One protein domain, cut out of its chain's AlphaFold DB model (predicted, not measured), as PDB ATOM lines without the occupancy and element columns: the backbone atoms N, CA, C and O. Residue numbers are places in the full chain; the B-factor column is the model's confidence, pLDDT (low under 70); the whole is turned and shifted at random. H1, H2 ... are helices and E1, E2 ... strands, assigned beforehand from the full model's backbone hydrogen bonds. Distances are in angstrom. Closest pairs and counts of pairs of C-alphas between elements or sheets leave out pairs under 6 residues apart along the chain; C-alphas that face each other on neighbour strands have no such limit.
ATOM      1  N   LYS A 107     358.736 298.099 242.274       94.25
ATOM      2  CA  LYS A 107     359.034 298.740 243.555       94.25
ATOM      3  C   LYS A 107     359.055 300.263 243.420       94.25
ATOM      4  O   LYS A 107     358.451 300.938 244.252       94.25
ATOM      5  N   LYS A 108     359.704 300.801 242.381       94.06
ATOM      6  CA  LYS A 108     359.772 302.242 242.092       94.06
ATOM      7  C   LYS A 108     358.380 302.834 241.865       94.06
ATOM      8  O   LYS A 108     358.066 303.879 242.443       94.06
ATOM      9  N   GLU A 109     357.525 302.147 241.112       94.75
ATOM     10  CA  GLU A 109     356.137 302.575 240.886       94.75
ATOM     11  C   GLU A 109     355.230 302.371 242.108       94.75
ATOM     12  O   GLU A 109     354.155 302.962 242.230       94.75
ATOM     13  N   GLY A 110     355.726 301.645 243.110       94.19
ATOM     14  CA  GLY A 110     355.053 301.443 244.382       94.19
ATOM     15  C   GLY A 110     354.026 300.318 244.345       94.19
ATOM     16  O   GLY A 110     353.216 300.243 245.262       94.19
ATOM     17  N   PHE A 111     354.071 299.429 243.354       95.25
ATOM     18  CA  PHE A 111     353.182 298.269 243.242       95.25
ATOM     19  C   PHE A 111     353.632 297.068 244.078       95.25
ATOM     20  O   PHE A 111     352.858 296.135 244.277       95.25
ATOM     21  N   LEU A 112     354.853 297.101 244.620       94.88
ATOM     22  CA  LEU A 112     355.322 296.135 245.612       94.88
ATOM     23  C   LEU A 112     355.183 296.665 247.043       94.88
ATOM     24  O   LEU A 112     355.232 297.876 247.306       94.88
ATOM     25  N   LEU A 113     355.040 295.730 247.980       92.31
ATOM     26  CA  LEU A 113     355.198 295.992 249.402       92.31
ATOM     27  C   LEU A 113     356.640 296.405 249.714       92.31
ATOM     28  O   LEU A 113     357.603 295.907 249.129       92.31
ATOM     29  N   ASN A 114     356.783 297.333 250.661       86.00
ATOM     30  CA  ASN A 114     358.093 297.812 251.113       86.00
ATOM     31  C   ASN A 114     358.771 296.831 252.084       86.00
ATOM     32  O   ASN A 114     359.986 296.890 252.264       86.00
ATOM     33  N   SER A 115     357.987 295.948 252.701       89.38
ATOM     34  CA  SER A 115     358.416 294.923 253.651       89.38
ATOM     35  C   SER A 115     358.058 293.530 253.144       89.38
ATOM     36  O   SER A 115     357.198 293.381 252.274       89.38
ATOM     37  N   SER A 116     358.673 292.504 253.735       90.62
ATOM     38  CA  SER A 116     358.291 291.118 253.470       90.62
ATOM     39  C   SER A 116     356.821 290.876 253.813       90.62
ATOM     40  O   SER A 116     356.345 291.346 254.851       90.62
ATOM     41  N   PHE A 117     356.126 290.103 252.985       93.81
ATOM     42  CA  PHE A 117     354.764 289.651 253.257       93.81
ATOM     43  C   PHE A 117     354.798 288.284 253.935       93.81
ATOM     44  O   PHE A 117     355.531 287.404 253.495       93.81
ATOM     45  N   ASN A 118     354.013 288.100 254.994       93.94
ATOM     46  CA  ASN A 118     353.853 286.819 255.676       93.94
ATOM     47  C   ASN A 118     352.395 286.377 255.531       93.94
ATOM     48  O   ASN A 118     351.491 287.123 255.906       93.94
ATOM     49  N   SER A 119     352.175 285.173 255.004       91.44
ATOM     50  CA  SER A 119     350.838 284.603 254.811       91.44
ATOM     51  C   SER A 119     350.072 284.356 256.114       91.44
ATOM     52  O   SER A 119     348.868 284.114 256.077       91.44
ATOM     53  N   GLY A 120     350.767 284.348 257.254       93.06
ATOM     54  CA  GLY A 120     350.291 283.724 258.482       93.06
ATOM     55  C   GLY A 120     350.289 282.196 258.375       93.06
ATOM     56  O   GLY A 120     350.688 281.624 257.356       93.06
ATOM     57  N   GLU A 121     349.837 281.533 259.441       93.94
ATOM     58  CA  GLU A 121     349.711 280.074 259.489       93.94
ATOM     59  C   GLU A 121     348.448 279.602 258.754       93.94
ATOM     60  O   GLU A 121     347.314 279.949 259.103       93.94
ATOM     61  N   MET A 122     348.641 278.765 257.735       95.31
ATOM     62  CA  MET A 122     347.563 278.078 257.031       95.31
ATOM     63  C   MET A 122     347.538 276.610 257.442       95.31
ATOM     64  O   MET A 122     348.380 275.822 257.020       95.31
ATOM     65  N   GLU A 123     346.553 276.237 258.250       95.12
ATOM     66  CA  GLU A 123     346.376 274.852 258.687       95.12
ATOM     67  C   GLU A 123     345.379 274.094 257.809       95.12
ATOM     68  O   GLU A 123     344.320 274.618 257.440       95.12
ATOM     69  N   GLY A 124     345.696 272.834 257.514       95.12
ATOM     70  CA  GLY A 124     344.762 271.889 256.915       95.12
ATOM     71  C   GLY A 124     345.445 270.630 256.406       95.12
ATOM     72  O   GLY A 124     346.605 270.371 256.707       95.12
ATOM     73  N   LYS A 125     344.709 269.811 255.655       95.06
ATOM     74  CA  LYS A 125     345.182 268.493 255.231       95.06
ATOM     75  C   LYS A 125     345.777 268.552 253.828       95.06
ATOM     76  O   LYS A 125     345.187 269.160 252.934       95.06
ATOM     77  N   ILE A 126     346.901 267.875 253.629       93.94
ATOM     78  CA  ILE A 126     347.435 267.562 252.302       93.94
ATOM     79  C   ILE A 126     346.971 266.153 251.952       93.94
ATOM     80  O   ILE A 126     347.386 265.188 252.583       93.94
ATOM     81  N   ASP A 127     346.080 266.011 250.974       92.56
ATOM     82  CA  ASP A 127     345.642 264.690 250.525       92.56
ATOM     83  C   ASP A 127     346.751 264.005 249.718       92.56
ATOM     84  O   ASP A 127     347.041 262.834 249.951       92.56
ATOM     85  N   VAL A 128     347.391 264.745 248.804       92.50
ATOM     86  CA  VAL A 128     348.503 264.267 247.962       92.50
ATOM     87  C   VAL A 128     349.462 265.421 247.654       92.50
ATOM     88  O   VAL A 128     349.004 266.507 247.313       92.50
ATOM     89  N   TRP A 129     350.771 265.182 247.704       91.81
ATOM     90  CA  TRP A 129     351.834 266.048 247.194       91.81
ATOM     91  C   TRP A 129     352.901 265.204 246.501       91.81
ATOM     92  O   TRP A 129     353.704 264.514 247.131       91.81
ATOM     93  N   ASN A 130     352.933 265.273 245.175       88.81
ATOM     94  CA  ASN A 130     353.911 264.546 244.378       88.81
ATOM     95  C   ASN A 130     355.322 265.104 244.620       88.81
ATOM     96  O   ASN A 130     355.582 266.281 244.384       88.81
ATOM     97  N   GLY A 131     356.233 264.247 245.087       87.06
ATOM     98  CA  GLY A 131     357.605 264.626 245.456       87.06
ATOM     99  C   GLY A 131     357.802 264.938 246.945       87.06
ATOM    100  O   GLY A 131     358.942 264.959 247.397       87.06
ATOM    101  N   HIS A 132     356.718 265.076 247.719       90.31
ATOM    102  CA  HIS A 132     356.750 265.293 249.174       90.31
ATOM    103  C   HIS A 132     355.764 264.361 249.885       90.31
ATOM    104  O   HIS A 132     354.857 264.776 250.610       90.31
ATOM    105  N   ASN A 133     355.945 263.056 249.649       89.12
ATOM    106  CA  ASN A 133     355.079 261.995 250.178       89.12
ATOM    107  C   ASN A 133     355.037 261.952 251.713       89.12
ATOM    108  O   ASN A 133     354.109 261.386 252.287       89.12
ATOM    109  N   ASP A 134     356.025 262.560 252.369       90.62
ATOM    110  CA  ASP A 134     356.120 262.739 253.813       90.62
ATOM    111  C   ASP A 134     354.947 263.525 254.413       90.62
ATOM    112  O   ASP A 134     354.688 263.363 255.606       90.62
ATOM    113  N   PHE A 135     354.198 264.288 253.607       92.44
ATOM    114  CA  PHE A 135     353.010 265.035 254.037       92.44
ATOM    115  C   PHE A 135     351.673 264.439 253.570       92.44
ATOM    116  O   PHE A 135     350.616 264.952 253.938       92.44
ATOM    117  N   ASN A 136     351.677 263.358 252.785       93.56
ATOM    118  CA  ASN A 136     350.443 262.803 252.220       93.56
ATOM    119  C   ASN A 136     349.511 262.261 253.311       93.56
ATOM    120  O   ASN A 136     349.911 261.483 254.176       93.56
ATOM    121  N   GLY A 137     348.241 262.657 253.247       93.00
ATOM    122  CA  GLY A 137     347.207 262.289 254.209       93.00
ATOM    123  C   GLY A 137     347.284 263.027 255.549       93.00
ATOM    124  O   GLY A 137     346.419 262.790 256.395       93.00
ATOM    125  N   LYS A 138     348.265 263.914 255.751       95.25
ATOM    126  CA  LYS A 138     348.553 264.543 257.044       95.25
ATOM    127  C   LYS A 138     347.983 265.951 257.148       95.25
ATOM    128  O   LYS A 138     347.826 266.661 256.152       95.25
ATOM    129  N   THR A 139     347.691 266.353 258.381       96.19
ATOM    130  CA  THR A 139     347.400 267.747 258.720       96.19
ATOM    131  C   THR A 139     348.717 268.484 258.897       96.19
ATOM    132  O   THR A 139     349.565 268.056 259.677       96.19
ATOM    133  N   VAL A 140     348.871 269.588 258.182       96.12
ATOM    134  CA  VAL A 140     350.074 270.409 258.192       96.12
ATOM    135  C   VAL A 140     349.736 271.862 258.498       96.12
ATOM    136  O   VAL A 140     348.597 272.307 258.313       96.12
ATOM    137  N   LYS A 141     350.761 272.610 258.889       96.44
ATOM    138  CA  LYS A 141     350.790 274.067 258.860       96.44
ATOM    139  C   LYS A 141     351.681 274.523 257.713       96.44
ATOM    140  O   LYS A 141     352.790 274.024 257.557       96.44
ATOM    141  N   ILE A 142     351.204 275.470 256.917       96.00
ATOM    142  CA  ILE A 142     351.987 276.109 255.857       96.00
ATOM    143  C   ILE A 142     352.171 277.577 256.220       96.00
ATOM    144  O   ILE A 142     351.196 278.274 256.501       96.00
ATOM    145  N   VAL A 143     353.417 278.044 256.168       96.50
ATOM    146  CA  VAL A 143     353.771 279.462 256.281       96.50
ATOM    147  C   VAL A 143     354.592 279.842 255.061       96.50
ATOM    148  O   VAL A 143     355.617 279.224 254.780       96.50
ATOM    149  N   LEU A 144     354.147 280.873 254.344       95.00
ATOM    150  CA  LEU A 144     354.862 281.471 253.225       95.00
ATOM    151  C   LEU A 144     355.263 282.894 253.575       95.00
ATOM    152  O   LEU A 144     354.434 283.721 253.959       95.00
ATOM    153  N   VAL A 145     356.545 283.182 253.397       95.62
ATOM    154  CA  VAL A 145     357.090 284.528 253.514       95.62
ATOM    155  C   VAL A 145     357.648 284.933 252.161       95.62
ATOM    156  O   VAL A 145     358.383 284.177 251.532       95.62
ATOM    157  N   PHE A 146     357.301 286.131 251.710       93.81
ATOM    158  CA  PHE A 146     357.721 286.675 250.427       93.81
ATOM    159  C   PHE A 146     358.614 287.895 250.648       93.81
ATOM    160  O   PHE A 146     358.213 288.840 251.329       93.81
ATOM    161  N   ASN A 147     359.797 287.900 250.035       92.56
ATOM    162  CA  ASN A 147     360.678 289.066 249.932       92.56
ATOM    163  C   ASN A 147     360.073 290.144 249.024       92.56
ATOM    164  O   ASN A 147     360.238 291.338 249.277       92.56
ATOM    165  N   LYS A 148     359.374 289.718 247.965       91.50
ATOM    166  CA  LYS A 148     358.708 290.588 246.991       91.50
ATOM    167  C   LYS A 148     357.279 290.115 246.808       91.50
ATOM    168  O   LYS A 148     357.043 289.002 246.342       91.50
ATOM    169  N   TYR A 149     356.339 290.976 247.175       93.31
ATOM    170  CA  TYR A 149     354.914 290.708 247.059       93.31
ATOM    171  C   TYR A 149     354.183 291.977 246.632       93.31
ATOM    172  O   TYR A 149     354.565 293.084 247.022       93.31
ATOM    173  N   PHE A 150     353.166 291.817 245.793       93.88
ATOM    174  CA  PHE A 150     352.419 292.934 245.230       93.88
ATOM    175  C   PHE A 150     351.388 293.453 246.218       93.88
ATOM    176  O   PHE A 150     350.760 292.681 246.942       93.88
ATOM    177  N   ILE A 151     351.183 294.766 246.200       95.06
ATOM    178  CA  ILE A 151     350.147 295.393 247.009       95.06
ATOM    179  C   ILE A 151     348.760 294.893 246.594       95.06
ATOM    180  O   ILE A 151     348.520 294.571 245.428       95.06
ATOM    181  N   ASN A 152     347.832 294.832 247.539       94.50
ATOM    182  CA  ASN A 152     346.420 294.580 247.264       94.50
ATOM    183  C   ASN A 152     345.660 295.893 246.981       94.50
ATOM    184  O   ASN A 152     346.208 296.993 247.061       94.50
ATOM    185  N   LEU A 153     344.363 295.794 246.674       95.44
ATOM    186  CA  LEU A 153     343.524 296.959 246.368       95.44
ATOM    187  C   LEU A 153     343.462 297.986 247.512       95.44
ATOM    188  O   LEU A 153     343.446 299.189 247.259       95.44
ATOM    189  N   LYS A 154     343.406 297.528 248.770       95.69
ATOM    190  CA  LYS A 154     343.343 298.422 249.936       95.69
ATOM    191  C   LYS A 154     344.629 299.240 250.042       95.69
ATOM    192  O   LYS A 154     344.573 300.453 250.222       95.69
ATOM    193  N   GLU A 155     345.767 298.579 249.881       95.69
ATOM    194  CA  GLU A 155     347.090 299.204 249.900       95.69
ATOM    195  C   GLU A 155     347.300 300.138 248.703       95.69
ATOM    196  O   GLU A 155     347.860 301.217 248.877       95.69
ATOM    197  N   LEU A 156     346.802 299.789 247.509       96.56
ATOM    198  CA  LEU A 156     346.817 300.684 246.344       96.56
ATOM    199  C   LEU A 156     346.044 301.977 246.628       96.56
ATOM    200  O   LEU A 156     346.574 303.067 246.420       96.56
ATOM    201  N   LYS A 157     344.820 301.869 247.161       96.44
ATOM    202  CA  LYS A 157     344.005 303.037 247.534       96.44
ATOM    203  C   LYS A 157     344.704 303.914 248.575       96.44
ATOM    204  O   LYS A 157     344.679 305.134 248.450       96.44
ATOM    205  N   GLN A 158     345.364 303.305 249.559       95.12
ATOM    206  CA  GLN A 158     346.152 304.031 250.553       95.12
ATOM    207  C   GLN A 158     347.357 304.748 249.916       95.12
ATOM    208  O   GLN A 158     347.544 305.942 250.130       95.12
ATOM    209  N   LYS A 159     348.140 304.067 249.071       93.75
ATOM    210  CA  LYS A 159     349.306 304.673 248.404       93.75
ATOM    211  C   LYS A 159     348.941 305.836 247.482       93.75
ATOM    212  O   LYS A 159     349.711 306.792 247.385       93.75
ATOM    213  N   ILE A 160     347.770 305.791 246.845       95.19
ATOM    214  CA  ILE A 160     347.255 306.909 246.044       95.19
ATOM    215  C   ILE A 160     347.007 308.135 246.927       95.19
ATOM    216  O   ILE A 160     347.363 309.242 246.531       95.19
ATOM    217  N   GLN A 161     346.459 307.948 248.131       93.31
ATOM    218  CA  GLN A 161     346.254 309.041 249.089       93.31
ATOM    219  C   GLN A 161     347.583 309.625 249.596       93.31
ATOM    220  O   GLN A 161     347.677 310.831 249.801       93.31
ATOM    221  N   GLU A 162     348.608 308.788 249.769       91.69
ATOM    222  CA  GLU A 162     349.920 309.199 250.293       91.69
ATOM    223  C   GLU A 162     350.826 309.858 249.242       91.69
ATOM    224  O   GLU A 162     351.523 310.825 249.540       91.69
ATOM    225  N   SER A 163     350.861 309.318 248.020       85.69
ATOM    226  CA  SER A 163     351.858 309.679 246.997       85.69
ATOM    227  C   SER A 163     351.283 310.384 245.772       85.69
ATOM    228  O   SER A 163     352.040 310.978 245.005       85.69
ATOM    229  N   ASN A 164     349.960 310.327 245.577       86.56
ATOM    230  CA  ASN A 164     349.231 310.947 244.469       86.56
ATOM    231  C   ASN A 164     349.803 310.643 243.063       86.56
ATOM    232  O   ASN A 164     349.607 311.434 242.141       86.56
ATOM    233  N   LYS A 165     350.501 309.508 242.884       93.62
ATOM    234  CA  LYS A 165     351.110 309.115 241.603       93.62
ATOM    235  C   LYS A 165     350.052 308.763 240.559       93.62
ATOM    236  O   LYS A 165     349.198 307.910 240.805       93.62
ATOM    237  N   ASP A 166     350.157 309.342 239.366       95.38
ATOM    238  CA  ASP A 166     349.173 309.129 238.297       95.38
ATOM    239  C   ASP A 166     349.168 307.690 237.765       95.38
ATOM    240  O   ASP A 166     348.101 307.134 237.532       95.38
ATOM    241  N   THR A 167     350.322 307.020 237.716       95.44
ATOM    242  CA  THR A 167     350.449 305.593 237.365       95.44
ATOM    243  C   THR A 167     349.626 304.685 238.293       95.44
ATOM    244  O   THR A 167     349.044 303.691 237.861       95.44
ATOM    245  N   GLN A 168     349.522 305.037 239.579       96.12
ATOM    246  CA  GLN A 168     348.716 304.288 240.547       96.12
ATOM    247  C   GLN A 168     347.220 304.560 240.376       96.12
ATOM    248  O   GLN A 168     346.417 303.635 240.497       96.12
ATOM    249  N   LYS A 169     346.839 305.806 240.063       96.81
ATOM    250  CA  LYS A 169     345.445 306.161 239.743       96.81
ATOM    251  C   LYS A 169     344.973 305.450 238.484       96.81
ATOM    252  O   LYS A 169     343.876 304.907 238.474       96.81
ATOM    253  N   ASP A 170     345.826 305.397 237.468       96.12
ATOM    254  CA  ASP A 170     345.587 304.672 236.225       96.12
ATOM    255  C   ASP A 170     345.334 303.179 236.483       96.12
ATOM    256  O   ASP A 170     344.395 302.608 235.933       96.12
ATOM    257  N   LEU A 171     346.107 302.554 237.378       96.00
ATOM    258  CA  LEU A 171     345.889 301.161 237.781       96.00
ATOM    259  C   LEU A 171     344.590 300.961 238.577       96.00
ATOM    260  O   LEU A 171     343.906 299.954 238.392       96.00
ATOM    261  N   LEU A 172     344.234 301.902 239.457       96.56
ATOM    262  CA  LEU A 172     342.954 301.854 240.169       96.56
ATOM    263  C   LEU A 172     341.778 301.985 239.193       96.56
ATOM    264  O   LEU A 172     340.830 301.212 239.286       96.56
ATOM    265  N   GLN A 173     341.870 302.905 238.234       95.06
ATOM    266  CA  GLN A 173     340.857 303.088 237.198       95.06
ATOM    267  C   GLN A 173     340.714 301.818 236.348       95.06
ATOM    268  O   GLN A 173     339.601 301.337 236.161       95.06
ATOM    269  N   LEU A 174     341.832 301.204 235.934       93.25
ATOM    270  CA  LEU A 174     341.836 299.916 235.232       93.25
ATOM    271  C   LEU A 174     341.112 298.823 236.029       93.25
ATOM    272  O   LEU A 174     340.318 298.071 235.463       93.25
ATOM    273  N   TYR A 175     341.369 298.737 237.338       94.06
ATOM    274  CA  TYR A 175     340.672 297.802 238.220       94.06
ATOM    275  C   TYR A 175     339.161 298.060 238.248       94.06
ATOM    276  O   TYR A 175     338.383 297.113 238.148       94.06
ATOM    277  N   GLU A 176     338.744 299.319 238.382       93.88
ATOM    278  CA  GLU A 176     337.328 299.695 238.436       93.88
ATOM    279  C   GLU A 176     336.608 299.365 237.127       93.88
ATOM    280  O   GLU A 176     335.541 298.754 237.158       93.88
ATOM    281  N   ASP A 177     337.222 299.672 235.985       90.94
ATOM    282  CA  ASP A 177     336.680 299.352 234.664       90.94
ATOM    283  C   ASP A 177     336.515 297.838 234.467       90.94
ATOM    284  O   ASP A 177     335.444 297.366 234.085       90.94
ATOM    285  N   TYR A 178     337.537 297.049 234.814       89.69
ATOM    286  CA  TYR A 178     337.469 295.588 234.716       89.69
ATOM    287  C   TYR A 178     336.437 294.985 235.672       89.69
ATOM    288  O   TYR A 178     335.743 294.032 235.316       89.69
ATOM    289  N   ASN A 179     336.332 295.521 236.889       91.44
ATOM    290  CA  ASN A 179     335.358 295.046 237.860       91.44
ATOM    291  C   ASN A 179     333.920 295.346 237.418       91.44
ATOM    292  O   ASN A 179     333.049 294.501 237.606       91.44
ATOM    293  N   ASN A 180     333.693 296.518 236.819       89.88
ATOM    294  CA  ASN A 180     332.386 296.929 236.315       89.88
ATOM    295  C   ASN A 180     331.950 296.114 235.092       89.88
ATOM    296  O   ASN A 180     330.766 295.815 234.962       89.88
ATOM    297  N   GLU A 181     332.880 295.752 234.203       85.25
ATOM    298  CA  GLU A 181     332.533 295.040 232.970       85.25
ATOM    299  C   GLU A 181     332.507 293.501 233.106       85.25
ATOM    300  O   GLU A 181     331.695 292.865 232.436       85.25
ATOM    301  N   PHE A 182     333.364 292.879 233.934       78.12
ATOM    302  CA  PHE A 182     333.580 291.413 233.903       78.12
ATOM    303  C   PHE A 182     333.567 290.693 235.258       78.12
ATOM    304  O   PHE A 182     333.768 289.477 235.280       78.12
ATOM    305  N   GLU A 183     333.327 291.400 236.367       87.12
ATOM    306  CA  GLU A 183     333.570 290.925 237.738       87.12
ATOM    307  C   GLU A 183     335.021 290.456 237.941       87.12
ATOM    308  O   GLU A 183     335.450 289.390 237.488       87.12
ATOM    309  N   ILE A 184     335.808 291.227 238.691       86.81
ATOM    310  CA  ILE A 184     337.264 291.038 238.724       86.81
ATOM    311  C   ILE A 184     337.703 289.638 239.186       86.81
ATOM    312  O   ILE A 184     338.726 289.124 238.735       86.81
ATOM    313  N   ASN A 185     336.917 288.987 240.043       86.06
ATOM    314  CA  ASN A 185     337.217 287.646 240.537       86.06
ATOM    315  C   ASN A 185     337.178 286.607 239.409       86.06
ATOM    316  O   ASN A 185     338.100 285.798 239.305       86.06
ATOM    317  N   ASN A 186     336.175 286.662 238.526       85.31
ATOM    318  CA  ASN A 186     336.059 285.745 237.389       85.31
ATOM    319  C   ASN A 186     337.249 285.911 236.441       85.31
ATOM    320  O   ASN A 186     337.861 284.925 236.026       85.31
ATOM    321  N   PHE A 187     337.636 287.161 236.172       84.44
ATOM    322  CA  PHE A 187     338.842 287.464 235.405       84.44
ATOM    323  C   PHE A 187     340.092 286.852 236.050       84.44
ATOM    324  O   PHE A 187     340.866 286.171 235.375       84.44
ATOM    325  N   CYS A 188     340.268 287.016 237.363       84.94
ATOM    326  CA  CYS A 188     341.417 286.459 238.070       84.94
ATOM    327  C   CYS A 188     341.485 284.928 237.960       84.94
ATOM    328  O   CYS A 188     342.566 284.379 237.740       84.94
ATOM    329  N   TYR A 189     340.347 284.229 238.070       80.75
ATOM    330  CA  TYR A 189     340.291 282.770 237.915       80.75
ATOM    331  C   TYR A 189     340.758 282.317 236.529       80.75
ATOM    332  O   TYR A 189     341.517 281.352 236.429       80.75
ATOM    333  N   LEU A 190     340.372 283.037 235.472       81.06
ATOM    334  CA  LEU A 190     340.795 282.738 234.100       81.06
ATOM    335  C   LEU A 190     342.298 282.967 233.870       81.06
ATOM    336  O   LEU A 190     342.886 282.330 233.000       81.06
ATOM    337  N   GLN A 191     342.927 283.852 234.646       80.62
ATOM    338  CA  GLN A 191     344.347 284.198 234.513       80.62
ATOM    339  C   GLN A 191     345.274 283.411 235.452       80.62
ATOM    340  O   GLN A 191     346.482 283.654 235.461       80.62
ATOM    341  N   LYS A 192     344.745 282.448 236.223       74.44
ATOM    342  CA  LYS A 192     345.477 281.732 237.283       74.44
ATOM    343  C   LYS A 192     346.841 281.174 236.845       74.44
ATOM    344  O   LYS A 192     347.807 281.225 237.603       74.44
ATOM    345  N   SER A 193     346.939 280.661 235.619       70.25
ATOM    346  CA  SER A 193     348.160 280.040 235.086       70.25
ATOM    347  C   SER A 193     349.343 281.007 234.917       70.25
ATOM    348  O   SER A 193     350.482 280.551 234.837       70.25
ATOM    349  N   LYS A 194     349.108 282.327 234.910       66.12
ATOM    350  CA  LYS A 194     350.127 283.360 234.642       66.12
ATOM    351  C   LYS A 194     350.863 283.894 235.890       66.12
ATOM    352  O   LYS A 194     351.667 284.815 235.778       66.12
ATOM    353  N   ILE A 195     350.577 283.375 237.091       65.06
ATOM    354  CA  ILE A 195     350.807 284.097 238.364       65.06
ATOM    355  C   ILE A 195     351.863 283.460 239.290       65.06
ATOM    356  O   ILE A 195     351.516 282.910 240.327       65.06
ATOM    357  N   PRO A 196     353.159 283.463 238.959       60.09
ATOM    358  CA  PRO A 196     354.117 283.639 240.067       60.09
ATOM    359  C   PRO A 196     355.496 284.184 239.705       60.09
ATOM    360  O   PRO A 196     356.253 284.453 240.627       60.09
ATOM    361  N   ASP A 197     355.859 284.356 238.434       68.50
ATOM    362  CA  ASP A 197     357.280 284.479 238.065       68.50
ATOM    363  C   ASP A 197     357.955 285.769 238.604       68.50
ATOM    364  O   ASP A 197     359.172 285.914 238.536       68.50
ATOM    365  N   LEU A 198     357.180 286.694 239.191       80.75
ATOM    366  CA  LEU A 198     357.666 287.912 239.856       80.75
ATOM    367  C   LEU A 198     357.552 287.914 241.390       80.75
ATOM    368  O   LEU A 198     358.012 288.870 242.021       80.75
ATOM    369  N   LEU A 199     356.950 286.889 241.998       86.50
ATOM    370  CA  LEU A 199     356.925 286.728 243.453       86.50
ATOM    371  C   LEU A 199     358.252 286.120 243.913       86.50
ATOM    372  O   LEU A 199     358.726 285.139 243.348       86.50
ATOM    373  N   GLU A 200     358.850 286.683 244.960       88.56
ATOM    374  CA  GLU A 200     360.111 286.177 245.509       88.56
ATOM    375  C   GLU A 200     359.880 285.644 246.920       88.56
ATOM    376  O   GLU A 200     359.426 286.386 247.792       88.56
ATOM    377  N   TYR A 201     360.205 284.374 247.149       90.12
ATOM    378  CA  TYR A 201     360.029 283.701 248.435       90.12
ATOM    379  C   TYR A 201     361.248 283.901 249.344       90.12
ATOM    380  O   TYR A 201     362.387 283.714 248.918       90.12
ATOM    381  N   ASP A 202     361.013 284.176 250.625       94.38
ATOM    382  CA  ASP A 202     362.008 283.993 251.683       94.38
ATOM    383  C   ASP A 202     361.995 282.514 252.093       94.38
ATOM    384  O   ASP A 202     361.226 282.090 252.962       94.38
ATOM    385  N   LEU A 203     362.812 281.700 251.420       92.81
ATOM    386  CA  LEU A 203     362.853 280.252 251.654       92.81
ATOM    387  C   LEU A 203     363.300 279.908 253.082       92.81
ATOM    388  O   LEU A 203     362.836 278.922 253.643       92.81
ATOM    389  N   ALA A 204     364.128 280.741 253.718       93.00
ATOM    390  CA  ALA A 204     364.568 280.501 255.093       93.00
ATOM    391  C   ALA A 204     363.414 280.617 256.106       93.00
ATOM    392  O   ALA A 204     363.466 280.016 257.180       93.00
ATOM    393  N   LYS A 205     362.366 281.379 255.769       94.75
ATOM    394  CA  LYS A 205     361.188 281.587 256.624       94.75
ATOM    395  C   LYS A 205     359.920 280.903 256.115       94.75
ATOM    396  O   LYS A 205     358.938 280.870 256.852       94.75
ATOM    397  N   SER A 206     359.940 280.350 254.904       95.75
ATOM    398  CA  SER A 206     358.818 279.616 254.309       95.75
ATOM    399  C   SER A 206     358.941 278.117 254.572       95.75
ATOM    400  O   SER A 206     359.996 277.527 254.334       95.75
ATOM    401  N   TYR A 207     357.875 277.480 255.059       95.88
ATOM    402  CA  TYR A 207     357.915 276.077 255.467       95.88
ATOM    403  C   TYR A 207     356.551 275.378 255.454       95.88
ATOM    404  O   TYR A 207     355.496 276.011 255.535       95.88
ATOM    405  N   VAL A 208     356.609 274.046 255.405       95.81
ATOM    406  CA  VAL A 208     355.531 273.127 255.789       95.81
ATOM    407  C   VAL A 208     355.922 272.462 257.104       95.81
ATOM    408  O   VAL A 208     357.075 272.067 257.286       95.81
ATOM    409  N   GLU A 209     354.978 272.336 258.025       96.06
ATOM    410  CA  GLU A 209     355.180 271.714 259.329       96.06
ATOM    411  C   GLU A 209     354.101 270.669 259.611       96.06
ATOM    412  O   GLU A 209     352.910 270.933 259.462       96.06
ATOM    413  N   GLU A 210     354.516 269.484 260.049       94.44
ATOM    414  CA  GLU A 210     353.649 268.428 260.568       94.44
ATOM    415  C   GLU A 210     354.103 268.073 261.990       94.44
ATOM    416  O   GLU A 210     355.157 267.466 262.189       94.44
ATOM    417  N   GLY A 211     353.317 268.446 263.002       88.56
ATOM    418  CA  GLY A 211     353.717 268.255 264.397       88.56
ATOM    419  C   GLY A 211     355.005 269.023 264.703       88.56
ATOM    420  O   GLY A 211     355.007 270.244 264.639       88.56
ATOM    421  N   SER A 212     356.089 268.315 265.025       86.75
ATOM    422  CA  SER A 212     357.420 268.911 265.253       86.75
ATOM    423  C   SER A 212     358.343 268.847 264.029       86.75
ATOM    424  O   SER A 212     359.484 269.304 264.093       86.75
ATOM    425  N   ASN A 213     357.894 268.238 262.929       88.81
ATOM    426  CA  ASN A 213     358.688 268.096 261.716       88.81
ATOM    427  C   ASN A 213     358.469 269.302 260.798       88.81
ATOM    428  O   ASN A 213     357.423 269.420 260.160       88.81
ATOM    429  N   LYS A 214     359.470 270.182 260.721       93.69
ATOM    430  CA  LYS A 214     359.458 271.400 259.907       93.69
ATOM    431  C   LYS A 214     360.379 271.247 258.699       93.69
ATOM    432  O   LYS A 214     361.558 270.938 258.855       93.69
ATOM    433  N   LYS A 215     359.859 271.528 257.502       94.06
ATOM    434  CA  LYS A 215     360.591 271.411 256.235       94.06
ATOM    435  C   LYS A 215     360.434 272.669 255.389       94.06
ATOM    436  O   LYS A 215     359.323 273.131 255.135       94.06
ATOM    437  N   THR A 216     361.555 273.195 254.913       94.38
ATOM    438  CA  THR A 216     361.586 274.235 253.881       94.38
ATOM    439  C   THR A 216     361.486 273.591 252.502       94.38
ATOM    440  O   THR A 216     362.134 272.577 252.244       94.38
ATOM    441  N   LEU A 217     360.694 274.194 251.617       91.62
ATOM    442  CA  LEU A 217     360.540 273.769 250.224       91.62
ATOM    443  C   LEU A 217     361.164 274.785 249.268       91.62
ATOM    444  O   LEU A 217     361.472 275.908 249.667       91.62
ATOM    445  N   THR A 218     361.346 274.396 248.009       91.44
ATOM    446  CA  THR A 218     361.876 275.280 246.962       91.44
ATOM    447  C   THR A 218     360.806 276.244 246.438       91.44
ATOM    448  O   THR A 218     359.607 276.024 246.610       91.44
ATOM    449  N   SER A 219     361.220 277.319 245.759       87.75
ATOM    450  CA  SER A 219     360.287 278.230 245.074       87.75
ATOM    451  C   SER A 219     359.423 277.510 244.034       87.75
ATOM    452  O   SER A 219     358.248 277.848 243.879       87.75
ATOM    453  N   ASP A 220     359.980 276.496 243.368       87.06
ATOM    454  CA  ASP A 220     359.272 275.688 242.377       87.06
ATOM    455  C   ASP A 220     358.179 274.837 243.026       87.06
ATOM    456  O   ASP A 220     357.069 274.784 242.501       87.06
ATOM    457  N   ASP A 221     358.438 274.235 244.192       89.69
ATOM    458  CA  ASP A 221     357.430 273.456 244.926       89.69
ATOM    459  C   ASP A 221     356.193 274.314 245.243       89.69
ATOM    460  O   ASP A 221     355.055 273.915 244.974       89.69
ATOM    461  N   TRP A 222     356.413 275.525 245.766       89.00
ATOM    462  CA  TRP A 222     355.344 276.468 246.106       89.00
ATOM    463  C   TRP A 222     354.597 276.965 244.870       89.00
ATOM    464  O   TRP A 222     353.361 276.984 244.828       89.00
ATOM    465  N   THR A 223     355.344 277.333 243.837       86.44
ATOM    466  CA  THR A 223     354.794 277.816 242.572       86.44
ATOM    467  C   THR A 223     353.931 276.753 241.895       86.44
ATOM    468  O   THR A 223     352.806 277.031 241.467       86.44
ATOM    469  N   ARG A 224     354.416 275.511 241.824       84.75
ATOM    470  CA  ARG A 224     353.697 274.402 241.194       84.75
ATOM    471  C   ARG A 224     352.483 273.963 241.997       84.75
ATOM    472  O   ARG A 224     351.462 273.640 241.397       84.75
ATOM    473  N   ALA A 225     352.525 274.024 243.331       85.69
ATOM    474  CA  ALA A 225     351.343 273.764 244.159       85.69
ATOM    475  C   ALA A 225     350.165 274.700 243.804       85.69
ATOM    476  O   ALA A 225     348.998 274.285 243.830       85.69
ATOM    477  N   PHE A 226     350.469 275.942 243.404       83.88
ATOM    478  CA  PHE A 226     349.483 276.895 242.902       83.88
ATOM    479  C   PHE A 226     349.081 276.630 241.437       83.88
ATOM    480  O   PHE A 226     347.886 276.451 241.168       83.88
ATOM    481  N   LYS A 227     350.060 276.581 240.513       78.62
ATOM    482  CA  LYS A 227     349.856 276.436 239.052       78.62
ATOM    483  C   LYS A 227     349.224 275.094 238.669       78.62
ATOM    484  O   LYS A 227     348.192 275.068 238.002       78.62
ATOM    485  N   ASP A 228     349.827 273.996 239.116       76.38
ATOM    486  CA  ASP A 228     349.523 272.637 238.641       76.38
ATOM    487  C   ASP A 228     348.404 271.973 239.460       76.38
ATOM    488  O   ASP A 228     347.845 270.945 239.067       76.38
ATOM    489  N   GLY A 229     348.051 272.568 240.604       68.81
ATOM    490  CA  GLY A 229     346.929 272.155 241.438       68.81
ATOM    491  C   GLY A 229     346.859 270.648 241.683       68.81
ATOM    492  O   GLY A 229     347.882 270.014 241.918       68.81
ATOM    493  N   GLY A 230     345.649 270.080 241.608       64.31
ATOM    494  CA  GLY A 230     345.338 268.692 241.981       64.31
ATOM    495  C   GLY A 230     346.109 267.586 241.246       64.31
ATOM    496  O   GLY A 230     345.980 266.431 241.644       64.31
ATOM    497  N   TYR A 231     346.911 267.915 240.225       73.19
ATOM    498  CA  TYR A 231     347.860 266.989 239.595       73.19
ATOM    499  C   TYR A 231     349.209 266.914 240.320       73.19
ATOM    500  O   TYR A 231     349.860 265.874 240.284       73.19
ATOM    501  N   TYR A 232     349.643 267.999 240.964       81.75
ATOM    502  CA  TYR A 232     350.910 268.078 241.695       81.75
ATOM    503  C   TYR A 232     350.686 268.079 243.213       81.75
ATOM    504  O   TYR A 232     351.322 267.302 243.925       81.75
ATOM    505  N   VAL A 233     349.731 268.886 243.693       86.12
ATOM    506  CA  VAL A 233     349.324 268.973 245.102       86.12
ATOM    507  C   VAL A 233     347.811 269.088 245.242       86.12
ATOM    508  O   VAL A 233     347.172 270.004 244.720       86.12
ATOM    509  N   LYS A 234     347.231 268.192 246.035       91.50
ATOM    510  CA  LYS A 234     345.830 268.213 246.435       91.50
ATOM    511  C   LYS A 234     345.723 268.576 247.914       91.50
ATOM    512  O   LYS A 234     345.896 267.731 248.788       91.50
ATOM    513  N   PHE A 235     345.431 269.843 248.183       91.94
ATOM    514  CA  PHE A 235     345.045 270.318 249.512       91.94
ATOM    515  C   PHE A 235     343.565 270.031 249.783       91.94
ATOM    516  O   PHE A 235     342.752 270.040 248.854       91.94
ATOM    517  N   SER A 236     343.196 269.866 251.055       91.81
ATOM    518  CA  SER A 236     341.790 269.905 251.462       91.81
ATOM    519  C   SER A 236     341.170 271.259 251.116       91.81
ATOM    520  O   SER A 236     341.864 272.277 251.111       91.81
ATOM    521  N   SER A 237     339.859 271.303 250.856       89.50
ATOM    522  CA  SER A 237     339.190 272.525 250.380       89.50
ATOM    523  C   SER A 237     339.481 273.782 251.222       89.50
ATOM    524  O   SER A 237     339.785 274.818 250.632       89.50
ATOM    525  N   PRO A 238     339.480 273.740 252.574       90.62
ATOM    526  CA  PRO A 238     339.809 274.918 253.382       90.62
ATOM    527  C   PRO A 238     341.254 275.401 253.203       90.62
ATOM    528  O   PRO A 238     341.486 276.606 253.088       90.62
ATOM    529  N   LEU A 239     342.222 274.479 253.153       92.50
ATOM    530  CA  LEU A 239     343.632 274.814 252.942       92.50
ATOM    531  C   LEU A 239     343.863 275.310 251.515       92.50
ATOM    532  O   LEU A 239     344.563 276.299 251.320       92.50
ATOM    533  N   ARG A 240     343.214 274.679 250.529       90.75
ATOM    534  CA  ARG A 240     343.274 275.092 249.127       90.75
ATOM    535  C   ARG A 240     342.818 276.532 248.949       90.75
ATOM    536  O   ARG A 240     343.518 277.291 248.296       90.75
ATOM    537  N   ASN A 241     341.693 276.906 249.555       89.12
ATOM    538  CA  ASN A 241     341.156 278.261 249.451       89.12
ATOM    539  C   ASN A 241     342.097 279.291 250.086       89.12
ATOM    540  O   ASN A 241     342.372 280.318 249.475       89.12
ATOM    541  N   LYS A 242     342.631 279.013 251.286       91.44
ATOM    542  CA  LYS A 242     343.613 279.901 251.934       91.44
ATOM    543  C   LYS A 242     344.876 280.060 251.090       91.44
ATOM    544  O   LYS A 242     345.322 281.182 250.888       91.44
ATOM    545  N   TYR A 243     345.404 278.951 250.578       90.06
ATOM    546  CA  TYR A 243     346.604 278.938 249.750       90.06
ATOM    547  C   TYR A 243     346.393 279.704 248.443       90.06
ATOM    548  O   TYR A 243     347.167 280.597 248.125       90.06
ATOM    549  N   ASP A 244     345.314 279.404 247.716       87.19
ATOM    550  CA  ASP A 244     344.985 280.066 246.455       87.19
ATOM    551  C   ASP A 244     344.777 281.582 246.660       87.19
ATOM    552  O   ASP A 244     345.248 282.378 245.847       87.19
ATOM    553  N   ASN A 245     344.156 282.002 247.771       87.75
ATOM    554  CA  ASN A 245     343.936 283.417 248.096       87.75
ATOM    555  C   ASN A 245     345.232 284.236 248.253       87.75
ATOM    556  O   ASN A 245     345.189 285.453 248.084       87.75
ATOM    557  N   LEU A 246     346.378 283.604 248.537       88.44
ATOM    558  CA  LEU A 246     347.678 284.292 248.566       88.44
ATOM    559  C   LEU A 246     348.159 284.722 247.180       88.44
ATOM    560  O   LEU A 246     349.016 285.584 247.058       88.44
ATOM    561  N   PHE A 247     347.651 284.100 246.126       85.56
ATOM    562  CA  PHE A 247     348.074 284.370 244.754       85.56
ATOM    563  C   PHE A 247     346.970 285.076 243.959       85.56
ATOM    564  O   PHE A 247     347.250 285.753 242.969       85.56
ATOM    565  N   PHE A 248     345.716 284.977 244.416       86.81
ATOM    566  CA  PHE A 248     344.581 285.751 243.915       86.81
ATOM    567  C   PHE A 248     344.660 287.221 244.350       86.81
ATOM    568  O   PHE A 248     343.859 287.711 245.141       86.81
ATOM    569  N   ASN A 249     345.628 287.945 243.788       89.31
ATOM    570  CA  ASN A 249     345.735 289.392 243.914       89.31
ATOM    571  C   ASN A 249     345.309 290.069 242.593       89.31
ATOM    572  O   ASN A 249     346.078 290.050 241.630       89.31
ATOM    573  N   PRO A 250     344.126 290.715 242.535       90.44
ATOM    574  CA  PRO A 250     343.646 291.378 241.324       90.44
ATOM    575  C   PRO A 250     344.601 292.426 240.755       90.44
ATOM    576  O   PRO A 250     344.742 292.530 239.542       90.44
ATOM    577  N   ILE A 251     345.281 293.180 241.622       93.06
ATOM    578  CA  ILE A 251     346.215 294.231 241.207       93.06
ATOM    579  C   ILE A 251     347.405 293.617 240.470       93.06
ATOM    580  O   ILE A 251     347.760 294.065 239.382       93.06
ATOM    581  N   TYR A 252     347.975 292.549 241.029       91.31
ATOM    582  CA  TYR A 252     349.048 291.799 240.385       91.31
ATOM    583  C   TYR A 252     348.609 291.232 239.030       91.31
ATOM    584  O   TYR A 252     349.310 291.390 238.036       91.31
ATOM    585  N   ILE A 253     347.434 290.601 238.973       89.12
ATOM    586  CA  ILE A 253     346.942 289.946 237.756       89.12
ATOM    587  C   ILE A 253     346.687 290.969 236.646       89.12
ATOM    588  O   ILE A 253     347.089 290.743 235.505       89.12
ATOM    589  N   LEU A 254     346.055 292.102 236.967       90.38
ATOM    590  CA  LEU A 254     345.829 293.189 236.012       90.38
ATOM    591  C   LEU A 254     347.148 293.734 235.466       90.38
ATOM    592  O   LEU A 254     347.309 293.800 234.248       90.38
ATOM    593  N   LEU A 255     348.105 294.042 236.351       91.50
ATOM    594  CA  LEU A 255     349.435 294.509 235.959       91.50
ATOM    595  C   LEU A 255     350.120 293.519 235.024       91.50
ATOM    596  O   LEU A 255     350.537 293.912 233.943       91.50
ATOM    597  N   ARG A 256     350.179 292.233 235.393       89.25
ATOM    598  CA  ARG A 256     350.811 291.199 234.560       89.25
ATOM    599  C   ARG A 256     350.140 291.063 233.202       89.25
ATOM    600  O   ARG A 256     350.829 290.907 232.205       89.25
TER     601      ARG A 256
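Overview. This is residues 107 to 256 of the 393 residues of an uncharacterized protein of Spiroplasma sp. WSS (UniProt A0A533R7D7). Two lobes lie end to end: at one end a strongly twisted sheet of five strands with H5 packed on it and H4 grazing it, at the other end a group of helices in which H1, H2 and H3 follow one another in an arc with H6 inside it. Between the lobes E2 runs on into E3, and short pairings tie residues 117 to 118 and residues 200 to 201 to E3, while the link from H5 to H6 also joins the two ends. The printed part has 150 residues with six named helices and six named strands, in the order E1 E2 E3 H1 H2 H3 E4 E5 H4 E6 H5 H6. The sheet runs E5 - E4 - E2 - E1 - E6, all antiparallel, and the class is mixed, helices and strands. The whole is compact, with a radius of gyration of the C-alphas of 16.6 A, yet elongated in outline, spanning 49 by 31 by 21 A.

Arrangement. After residues 107 to 121, which hold no named element, E1 (residues 122 to 129) and E2 (residues 139 to 143) form a hairpin, with N 124 and O 140 at 3.1 A and N 142 and O 122 at 2.8 A. E1 bends by 72 degrees at residue 125, and its pairing is staggered: residues 122 to 125 pair with E2, and residues 126 to 129 pair with E6 (residues 233 to 235), where N 127 and O 234 are 2.8 A apart. E2 runs on at 30 degrees into E3 (residues 145 to 148), which pairs with no named strand. H1 (residues 153 to 163) and H2 (residues 166 to 182) form a helical hairpin; they touch, H2 with residues 168 to 172 alone, at a shallow tilt of 28 degrees, opposite ways, and their closest C-alphas are those of Ile 160 and Gln 168, 6.3 A apart. H3 (residues 184 to 190) touches H6 (residues 250 to 256) at a steep tilt of 53 degrees, the same way, with the C-alphas of Cys 188 and Pro 250 closest at 6.3 A. H2 touches H6 with residues 171 to 175 alone, the closest C-alphas being those of Tyr 175 and Ile 251 at 7.2 A. E4 (residues 207 to 210) pairs with E2 through N 209 and O 141 at 2.8 A, and forms a hairpin with the edge strand E5 (residues 213 to 215), where N 215 and O 208 are 2.8 A apart. H4 (residues 219 to 227) only grazes the sheet, with residues 221 to 227; its closest C-alpha pair with E6 is Ala 225 and Val 233, 5.3 A. H5 (residues 237 to 245) is on the sheet, and its closest C-alpha pair with E1 is Gly 124 and Leu 239, 5.1 A. H1 and H2 are not on the sheet. In H1 to H6, every O i to N i+4 pair is within hydrogen-bond range.

Along the chain. E1 starts at C-alpha 122, (347.563, 278.078, 257.031), and measures 16.1 A from first to last C-alpha; E2 measures 13.6 A. H1 measures 15.2 A, and H2, the longest helix, runs 24.0 A from C-alpha 166 at (349.173, 309.129, 238.297). H4 measures 12.2 A and H5 12.1 A. H6 ends at C-alpha 256, (350.811, 291.199, 234.560).

Size, cuts and confidence. The two C-alphas farthest apart are those of Gly 137 and Asn 164, 49.7 A. The printed part has no cut. The link from H3 to E4, 16 residues, is long, and that from E1 to E2 is short but not tight. The mean pLDDT of the printed part is 89.7; residues 194 to 197 and 229 to 230 are under 70.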